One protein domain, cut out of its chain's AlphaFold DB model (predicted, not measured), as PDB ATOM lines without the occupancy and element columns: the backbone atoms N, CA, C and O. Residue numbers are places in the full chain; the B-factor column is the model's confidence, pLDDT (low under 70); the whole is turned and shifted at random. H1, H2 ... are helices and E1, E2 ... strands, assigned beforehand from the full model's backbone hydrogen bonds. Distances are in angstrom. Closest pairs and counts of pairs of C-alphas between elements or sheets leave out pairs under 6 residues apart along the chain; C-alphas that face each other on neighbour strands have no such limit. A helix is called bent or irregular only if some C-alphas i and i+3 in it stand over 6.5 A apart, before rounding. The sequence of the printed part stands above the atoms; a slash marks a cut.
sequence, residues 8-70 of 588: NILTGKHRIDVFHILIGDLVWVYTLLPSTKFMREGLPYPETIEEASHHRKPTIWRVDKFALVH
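Overview. This is residues 8 to 70 of the 588 residues of an uncharacterized protein of Haemonchus placei (UniProt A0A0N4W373). A long, bent ribbon of two antiparallel strands, E1 and E2, runs through an open, elongated shape, with a wide loop holding two short helices, H1 and H2, at one end. At the other end of the ribbon, residues 8 to 25 wind about with no named element. The printed part has 63 residues, with two named strands and two named helices in the order E1, H1, H2, E2; under half of the residues are in named elements, and the class is mixed, helices and strands. The whole is loose, with a radius of gyration of the C-alphas of 14.1 A and spans of 36 by 22 by 18 A.

Arrangement. The sheet has two strands, E1, residues 26 to 34, and E2, residues 61 to 69. They are antiparallel neighbours, with 158 degrees between their N-to-C directions. Among the C-alphas that face each other are those of Val 29 and Phe 66, 4.4 A apart, and those of Pro 34 and Trp 61, 4.6 A apart. N 28 and O 67, at 2.8 A, and N 62 and O 33, at 2.8 A, are within hydrogen-bond range. E1 bends by 69 degrees at residue 30, and E2 bends by 70 degrees at residue 65. A tight link of 1 residue joins E1 to H1, residues 36 to 41. H1 and E2 are near each other, with 5 pairs of C-alphas within 10 A. H2, residues 49 to 53, is apart from E1 and from H1. In both helices every O i to N i+4 pair is within hydrogen-bond range.

Along the chain. E1 begins at C-alpha 26, at (215.221, 158.097, 276.550), and measures 22.0 A from first to last C-alpha. E2 measures 21.1 A and ends at C-alpha 69, at (220.111, 159.151, 278.042). H1 has 6 residues, 8.4 A from first to last C-alpha, and begins at C-alpha 36, at (201.968, 176.858, 285.905). H2 has 5 residues and measures 5.9 A.

Size, cuts and confidence. The two C-alphas farthest apart are those of His 20 and Glu 47, at 37.4 A. The first and last printed C-alphas, of Asn 8 and His 70, are 12.4 A apart. The printed part has no cut. The links from H1 to H2 and from H2 to E2 are short, with 7 residues each, and no link between named elements is long. The C-alphas of residues 8 to 25 lie 11 to 19 A from the mean of the C-alphas. The mean pLDDT of the printed part is 72.3; it is under 70 at 22 residues, namely 17 to 20, 23 to 24, 44, 46 to 59 and 70, and H2 has a mean of 54.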
ATOM      1  N   ASN A   8     217.934 170.421 281.866       84.25
ATOM      2  CA  ASN A   8     218.786 169.261 281.650       84.25
ATOM      3  C   ASN A   8     219.913 169.274 282.693       84.25
ATOM      4  O   ASN A   8     220.773 170.151 282.667       84.25
ATOM      5  N   ILE A   9     219.919 168.304 283.605       85.62
ATOM      6  CA  ILE A   9     220.880 168.264 284.713       85.62
ATOM      7  C   ILE A   9     222.320 168.000 284.259       85.62
ATOM      8  O   ILE A   9     223.242 168.366 284.977       85.62
ATOM      9  N   LEU A  10     222.519 167.381 283.088       80.88
ATOM     10  CA  LEU A  10     223.854 167.075 282.568       80.88
ATOM     11  C   LEU A  10     224.505 168.302 281.930       80.88
ATOM     12  O   LEU A  10     225.712 168.483 282.031       80.88
ATOM     13  N   THR A  11     223.712 169.144 281.266       79.38
ATOM     14  CA  THR A  11     224.221 170.325 280.552       79.38
ATOM     15  C   THR A  11     224.000 171.628 281.313       79.38
ATOM     16  O   THR A  11     224.523 172.663 280.908       79.38
ATOM     17  N   GLY A  12     223.184 171.612 282.371       80.25
ATOM     18  CA  GLY A  12     222.759 172.802 283.114       80.25
ATOM     19  C   GLY A  12     221.882 173.763 282.303       80.25
ATOM     20  O   GLY A  12     221.534 174.835 282.793       80.25
ATOM     21  N   LYS A  13     221.524 173.414 281.060       80.88
ATOM     22  CA  LYS A  13     220.747 174.276 280.169       80.88
ATOM     23  C   LYS A  13     219.252 174.061 280.373       80.88
ATOM     24  O   LYS A  13     218.777 172.939 280.559       80.88
ATOM     25  N   HIS A  14     218.509 175.160 280.288       78.12
ATOM     26  CA  HIS A  14     217.064 175.106 280.134       78.12
ATOM     27  C   HIS A  14     216.705 174.623 278.733       78.12
ATOM     28  O   HIS A  14     217.387 174.949 277.759       78.12
ATOM     29  N   ARG A  15     215.558 173.951 278.644       74.50
ATOM     30  CA  ARG A  15     214.993 173.369 277.428       74.50
ATOM     31  C   ARG A  15     215.756 172.154 276.920       74.50
ATOM     32  O   ARG A  15     216.901 171.863 277.255       74.50
ATOM     33  N   ILE A  16     215.047 171.441 276.068       72.19
ATOM     34  CA  ILE A  16     215.587 170.373 275.259       72.19
ATOM     35  C   ILE A  16     216.299 170.986 274.051       72.19
ATOM     36  O   ILE A  16     215.697 171.781 273.328       72.19
ATOM     37  N   ASP A  17     217.541 170.576 273.794       69.12
ATOM     38  CA  ASP A  17     218.162 170.814 272.494       69.12
ATOM     39  C   ASP A  17     217.569 169.844 271.464       69.12
ATOM     40  O   ASP A  17     217.970 168.688 271.338       69.12
ATOM     41  N   VAL A  18     216.549 170.321 270.752       67.00
ATOM     42  CA  VAL A  18     215.778 169.523 269.789       67.00
ATOM     43  C   VAL A  18     216.639 169.091 268.591       67.00
ATOM     44  O   VAL A  18     216.278 168.145 267.888       67.00
ATOM     45  N   PHE A  19     217.781 169.747 268.357       63.62
ATOM     46  CA  PHE A  19     218.666 169.476 267.222       63.62
ATOM     47  C   PHE A  19     219.615 168.298 267.459       63.62
ATOM     48  O   PHE A  19     220.029 167.658 266.493       63.62
ATOM     49  N   HIS A  20     219.882 167.959 268.721       64.06
ATOM     50  CA  HIS A  20     220.739 166.832 269.111       64.06
ATOM     51  C   HIS A  20     219.955 165.589 269.539       64.06
ATOM     52  O   HIS A  20     220.545 164.582 269.913       64.06
ATOM     53  N   ILE A  21     218.624 165.647 269.467       70.88
ATOM     54  CA  ILE A  21     217.757 164.534 269.846       70.88
ATOM     55  C   ILE A  21     217.236 163.823 268.621       70.88
ATOM     56  O   ILE A  21     216.748 164.451 267.668       70.88
ATOM     57  N   LEU A  22     217.293 162.499 268.700       70.88
ATOM     58  CA  LEU A  22     216.598 161.600 267.806       70.88
ATOM     59  C   LEU A  22     215.339 161.079 268.498       70.88
ATOM     60  O   LEU A  22     215.336 160.724 269.677       70.88
ATOM     61  N   ILE A  23     214.247 160.993 267.738       69.94
ATOM     62  CA  ILE A  23     213.008 160.375 268.220       69.94
ATOM     63  C   ILE A  23     213.327 158.953 268.723       69.94
ATOM     64  O   ILE A  23     214.065 158.201 268.080       69.94
ATOM     65  N   GLY A  24     212.828 158.627 269.918       66.12
ATOM     66  CA  GLY A  24     213.166 157.402 270.653       66.12
ATOM     67  C   GLY A  24     214.304 157.550 271.673       66.12
ATOM     68  O   GLY A  24     214.635 156.568 272.336       66.12
ATOM     69  N   ASP A  25     214.905 158.739 271.825       71.62
ATOM     70  CA  ASP A  25     215.840 158.997 272.925       71.62
ATOM     71  C   ASP A  25     215.118 158.890 274.263       71.62
ATOM     72  O   ASP A  25     214.006 159.395 274.443       71.62
ATOM     73  N   LEU A  26     215.768 158.225 275.214       73.75
ATOM     74  CA  LEU A  26     215.221 158.097 276.550       73.75
ATOM     75  C   LEU A  26     215.458 159.389 277.325       73.75
ATOM     76  O   LEU A  26     216.580 159.886 277.435       73.75
ATOM     77  N   VAL A  27     214.385 159.894 277.919       76.69
ATOM     78  CA  VAL A  27     214.447 160.996 278.870       76.69
ATOM     79  C   VAL A  27     214.339 160.411 280.267       76.69
ATOM     80  O   VAL A  27     213.301 159.868 280.641       76.69
ATOM     81  N   TRP A  28     215.400 160.545 281.055       79.50
ATOM     82  CA  TRP A  28     215.342 160.256 282.477       79.50
ATOM     83  C   TRP A  28     214.777 161.466 283.211       79.50
ATOM     84  O   TRP A  28     215.387 162.535 283.216       79.50
ATOM     85  N   VAL A  29     213.609 161.317 283.829       80.31
ATOM     86  CA  VAL A  29     212.969 162.384 284.606       80.31
ATOM     87  C   VAL A  29     213.350 162.226 286.075       80.31
ATOM     88  O   VAL A  29     213.081 161.192 286.675       80.31
ATOM     89  N   TYR A  30     213.967 163.257 286.653       81.25
ATOM     90  CA  TYR A  30     214.372 163.273 288.063       81.25
ATOM     91  C   TYR A  30     213.303 163.893 288.955       81.25
ATOM     92  O   TYR A  30     213.049 163.394 290.047       81.25
ATOM     93  N   THR A  31     212.682 164.985 288.502       83.38
ATOM     94  CA  THR A  31     211.662 165.703 289.274       83.38
ATOM     95  C   THR A  31     210.522 166.179 288.383       83.38
ATOM     96  O   THR A  31     210.717 166.581 287.230       83.38
ATOM     97  N   LEU A  32     209.314 166.149 288.942       83.12
ATOM     98  CA  LEU A  32     208.113 166.745 288.373       83.12
ATOM     99  C   LEU A  32     207.693 167.935 289.235       83.12
ATOM    100  O   LEU A  32     207.847 167.908 290.454       83.12
ATOM    101  N   LEU A  33     207.130 168.959 288.602       81.31
ATOM    102  CA  LEU A  33     206.493 170.086 289.277       81.31
ATOM    103  C   LEU A  33     205.074 170.282 288.743       81.31
ATOM    104  O   LEU A  33     204.811 169.940 287.587       81.31
ATOM    105  N   PRO A  34     204.160 170.859 289.537       79.56
ATOM    106  CA  PRO A  34     202.870 171.288 289.024       79.56
ATOM    107  C   PRO A  34     203.049 172.252 287.844       79.56
ATOM    108  O   PRO A  34     203.943 173.109 287.843       79.56
ATOM    109  N   SER A  35     202.217 172.117 286.815       77.12
ATOM    110  CA  SER A  35     202.238 173.042 285.688       77.12
ATOM    111  C   SER A  35     201.756 174.420 286.139       77.12
ATOM    112  O   SER A  35     200.866 174.556 286.980       77.12
ATOM    113  N   THR A  36     202.338 175.475 285.571       74.31
ATOM    114  CA  THR A  36     201.968 176.858 285.905       74.31
ATOM    115  C   THR A  36     200.505 177.148 285.594       74.31
ATOM    116  O   THR A  36     199.870 177.907 286.319       74.31
ATOM    117  N   LYS A  37     199.964 176.517 284.547       75.31
ATOM    118  CA  LYS A  37     198.555 176.616 284.175       75.31
ATOM    119  C   LYS A  37     197.651 175.971 285.228       75.31
ATOM    120  O   LYS A  37     196.726 176.624 285.690       75.31
ATOM    121  N   PHE A  38     197.978 174.759 285.683       75.06
ATOM    122  CA  PHE A  38     197.243 174.079 286.754       75.06
ATOM    123  C   PHE A  38     197.259 174.881 288.064       75.06
ATOM    124  O   PHE A  38     196.214 175.107 288.665       75.06
ATOM    125  N   MET A  39     198.432 175.392 288.453       73.81
ATOM    126  CA  MET A  39     198.596 176.194 289.672       73.81
ATOM    127  C   MET A  39     197.859 177.537 289.625       73.81
ATOM    128  O   MET A  39     197.367 177.991 290.652       73.81
ATOM    129  N   ARG A  40     197.812 178.203 288.462       76.56
ATOM    130  CA  ARG A  40     197.164 179.518 288.317       76.56
ATOM    131  C   ARG A  40     195.653 179.429 288.149       76.56
ATOM    132  O   ARG A  40     194.953 180.306 288.636       76.56
ATOM    133  N   GLU A  41     195.171 178.420 287.432       78.25
ATOM    134  CA  GLU A  41     193.754 178.298 287.067       78.25
ATOM    135  C   GLU A  41     192.944 177.473 288.079       78.25
ATOM    136  O   GLU A  41     191.727 177.395 287.943       78.25
ATOM    137  N   GLY A  42     193.583 176.869 289.092       72.62
ATOM    138  CA  GLY A  42     192.887 176.101 290.133       72.62
ATOM    139  C   GLY A  42     192.086 174.928 289.566       72.62
ATOM    140  O   GLY A  42     190.981 174.647 290.026       72.62
ATOM    141  N   LEU A  43     192.609 174.291 288.514       75.31
ATOM    142  CA  LEU A  43     191.887 173.256 287.782       75.31
ATOM    143  C   LEU A  43     191.624 172.039 288.685       75.31
ATOM    144  O   LEU A  43     192.507 171.657 289.457       75.31
ATOM    145  N   PRO A  44     190.444 171.405 288.577       69.94
ATOM    146  CA  PRO A  44     190.169 170.178 289.309       69.94
ATOM    147  C   PRO A  44     191.140 169.074 288.880       69.94
ATOM    148  O   PRO A  44     191.582 169.016 287.725       69.94
ATOM    149  N   TYR A  45     191.479 168.194 289.821       70.06
ATOM    150  CA  TYR A  45     192.212 166.976 289.496       70.06
ATOM    151  C   TYR A  45     191.347 166.122 288.556       70.06
ATOM    152  O   TYR A  45     190.143 166.019 288.785       70.06
ATOM    153  N   PRO A  46     191.921 165.529 287.496       66.50
ATOM    154  CA  PRO A  46     191.199 164.574 286.676       66.50
ATOM    155  C   PRO A  46     190.822 163.380 287.551       66.50
ATOM    156  O   PRO A  46     191.678 162.807 288.229       66.50
ATOM    157  N   GLU A  47     189.542 163.027 287.534       62.56
ATOM    158  CA  GLU A  47     189.006 161.913 288.324       62.56
ATOM    159  C   GLU A  47     189.086 160.593 287.547       62.56
ATOM    160  O   GLU A  47     189.003 159.514 288.130       62.56
ATOM    161  N   THR A  48     189.302 160.672 286.229       52.19
ATOM    162  CA  THR A  48     189.407 159.519 285.325       52.19
ATOM    163  C   THR A  48     190.668 159.574 284.457       52.19
ATOM    164  O   THR A  48     191.265 160.630 284.218       52.19
ATOM    165  N   ILE A  49     191.084 158.412 283.945       51.22
ATOM    166  CA  ILE A  49     192.257 158.280 283.066       51.22
ATOM    167  C   ILE A  49     191.998 158.906 281.692       51.22
ATOM    168  O   ILE A  49     192.907 159.502 281.113       51.22
ATOM    169  N   GLU A  50     190.771 158.842 281.173       51.75
ATOM    170  CA  GLU A  50     190.391 159.509 279.919       51.75
ATOM    171  C   GLU A  50     190.529 161.029 280.042       51.75
ATOM    172  O   GLU A  50     191.079 161.695 279.163       51.75
ATOM    173  N   GLU A  51     190.136 161.595 281.184       58.69
ATOM    174  CA  GLU A  51     190.359 163.011 281.462       58.69
ATOM    175  C   GLU A  51     191.835 163.370 281.619       58.69
ATOM    176  O   GLU A  51     192.249 164.433 281.149       58.69
ATOM    177  N   ALA A  52     192.628 162.493 282.241       56.16
ATOM    178  CA  ALA A  52     194.066 162.686 282.408       56.16
ATOM    179  C   ALA A  52     194.859 162.527 281.093       56.16
ATOM    180  O   ALA A  52     195.919 163.134 280.937       56.16
ATOM    181  N   SER A  53     194.356 161.729 280.145       50.56
ATOM    182  CA  SER A  53     194.990 161.441 278.848       50.56
ATOM    183  C   SER A  53     194.535 162.367 277.713       50.56
ATOM    184  O   SER A  53     195.164 162.403 276.653       50.56
ATOM    185  N   HIS A  54     193.497 163.180 277.927       59.66
ATOM    186  CA  HIS A  54     193.006 164.144 276.944       59.66
ATOM    187  C   HIS A  54     194.066 165.201 276.573       59.66
ATOM    188  O   HIS A  54     194.285 166.172 277.294       59.66
ATOM    189  N   HIS A  55     194.642 165.096 275.369       52.12
ATOM    190  CA  HIS A  55     195.697 165.993 274.858       52.12
ATOM    191  C   HIS A  55     195.348 167.494 274.830       52.12
ATOM    192  O   HIS A  55     196.240 168.330 274.695       52.12
ATOM    193  N   ARG A  56     194.059 167.849 274.907       56.97
ATOM    194  CA  ARG A  56     193.580 169.242 274.915       56.97
ATOM    195  C   ARG A  56     193.370 169.808 276.327       56.97
ATOM    196  O   ARG A  56     193.207 171.021 276.450       56.97
ATOM    197  N   LYS A  57     193.374 168.973 277.377       63.50
ATOM    198  CA  LYS A  57     193.291 169.423 278.775       63.50
ATOM    199  C   LYS A  57     194.705 169.744 279.307       63.50
ATOM    200  O   LYS A  57     195.671 169.092 278.912       63.50
ATOM    201  N   PRO A  58     194.872 170.766 280.166       64.44
ATOM    202  CA  PRO A  58     196.170 171.102 280.751       64.44
ATOM    203  C   PRO A  58     196.722 169.948 281.593       64.44
ATOM    204  O   PRO A  58     196.029 169.428 282.461       64.44
ATOM    205  N   THR A  59     197.983 169.571 281.385       67.94
ATOM    206  CA  THR A  59     198.631 168.549 282.218       67.94
ATOM    207  C   THR A  59     198.872 169.084 283.630       67.94
ATOM    208  O   THR A  59     199.409 170.184 283.777       67.94
ATOM    209  N   ILE A  60     198.565 168.293 284.662       74.25
ATOM    210  CA  ILE A  60     198.844 168.650 286.067       74.25
ATOM    211  C   ILE A  60     200.347 168.803 286.297       74.25
ATOM    212  O   ILE A  60     200.781 169.752 286.939       74.25
ATOM    213  N   TRP A  61     201.146 167.895 285.733       75.75
ATOM    214  CA  TRP A  61     202.579 167.792 285.992       75.75
ATOM    215  C   TRP A  61     203.416 168.170 284.765       75.75
ATOM    216  O   TRP A  61     203.207 167.671 283.653       75.75
ATOM    217  N   ARG A  62     204.424 169.011 284.986       80.88
ATOM    218  CA  ARG A  62     205.518 169.284 284.047       80.88
ATOM    219  C   ARG A  62     206.824 168.689 284.562       80.88
ATOM    220  O   ARG A  62     207.003 168.501 285.762       80.88
ATOM    221  N   VAL A  63     207.743 168.409 283.646       82.38
ATOM    222  CA  VAL A  63     209.093 167.963 283.995       82.38
ATOM    223  C   VAL A  63     209.906 169.165 284.467       82.38
ATOM    224  O   VAL A  63     209.946 170.193 283.791       82.38
ATOM    225  N   ASP A  64     210.543 169.039 285.626       85.38
ATOM    226  CA  ASP A  64     211.408 170.072 286.195       85.38
ATOM    227  C   ASP A  64     212.873 169.776 285.887       85.38
ATOM    228  O   ASP A  64     213.501 170.523 285.140       85.38
ATOM    229  N   LYS A  65     213.388 168.633 286.348       86.38
ATOM    230  CA  LYS A  65     214.749 168.178 286.047       86.38
ATOM    231  C   LYS A  65     214.732 166.885 285.256       86.38
ATOM    232  O   LYS A  65     214.028 165.935 285.607       86.38
ATOM    233  N   PHE A  66     215.553 166.832 284.215       87.50
ATOM    234  CA  PHE A  66     215.717 165.650 283.379       87.50
ATOM    235  C   PHE A  66     217.168 165.458 282.940       87.50
ATOM    236  O   PHE A  66     217.957 166.394 282.974       87.50
ATOM    237  N   ALA A  67     217.508 164.258 282.487       83.69
ATOM    238  CA  ALA A  67     218.694 164.001 281.681       83.69
ATOM    239  C   ALA A  67     218.288 163.258 280.411       83.69
ATOM    240  O   ALA A  67     217.373 162.436 280.419       83.69
ATOM    241  N   LEU A  68     218.986 163.538 279.318       77.06
ATOM    242  CA  LEU A  68     218.871 162.748 278.099       77.06
ATOM    243  C   LEU A  68     219.830 161.571 278.200       77.06
ATOM    244  O   LEU A  68     221.043 161.765 278.286       77.06
ATOM    245  N   VAL A  69     219.298 160.358 278.150       74.69
ATOM    246  CA  VAL A  69     220.111 159.151 278.042       74.69
ATOM    247  C   VAL A  69     220.461 158.992 276.568       74.69
ATOM    248  O   VAL A  69     219.685 158.447 275.779       74.69
ATOM    249  N   HIS A  70     221.618 159.538 276.203       65.50
ATOM    250  CA  HIS A  70     222.143 159.432 274.851       65.50
ATOM    251  C   HIS A  70     222.503 157.970 274.597       65.50
ATOM    252  O   HIS A  70     223.153 157.329 275.422       65.50
TER     253      HIS A  70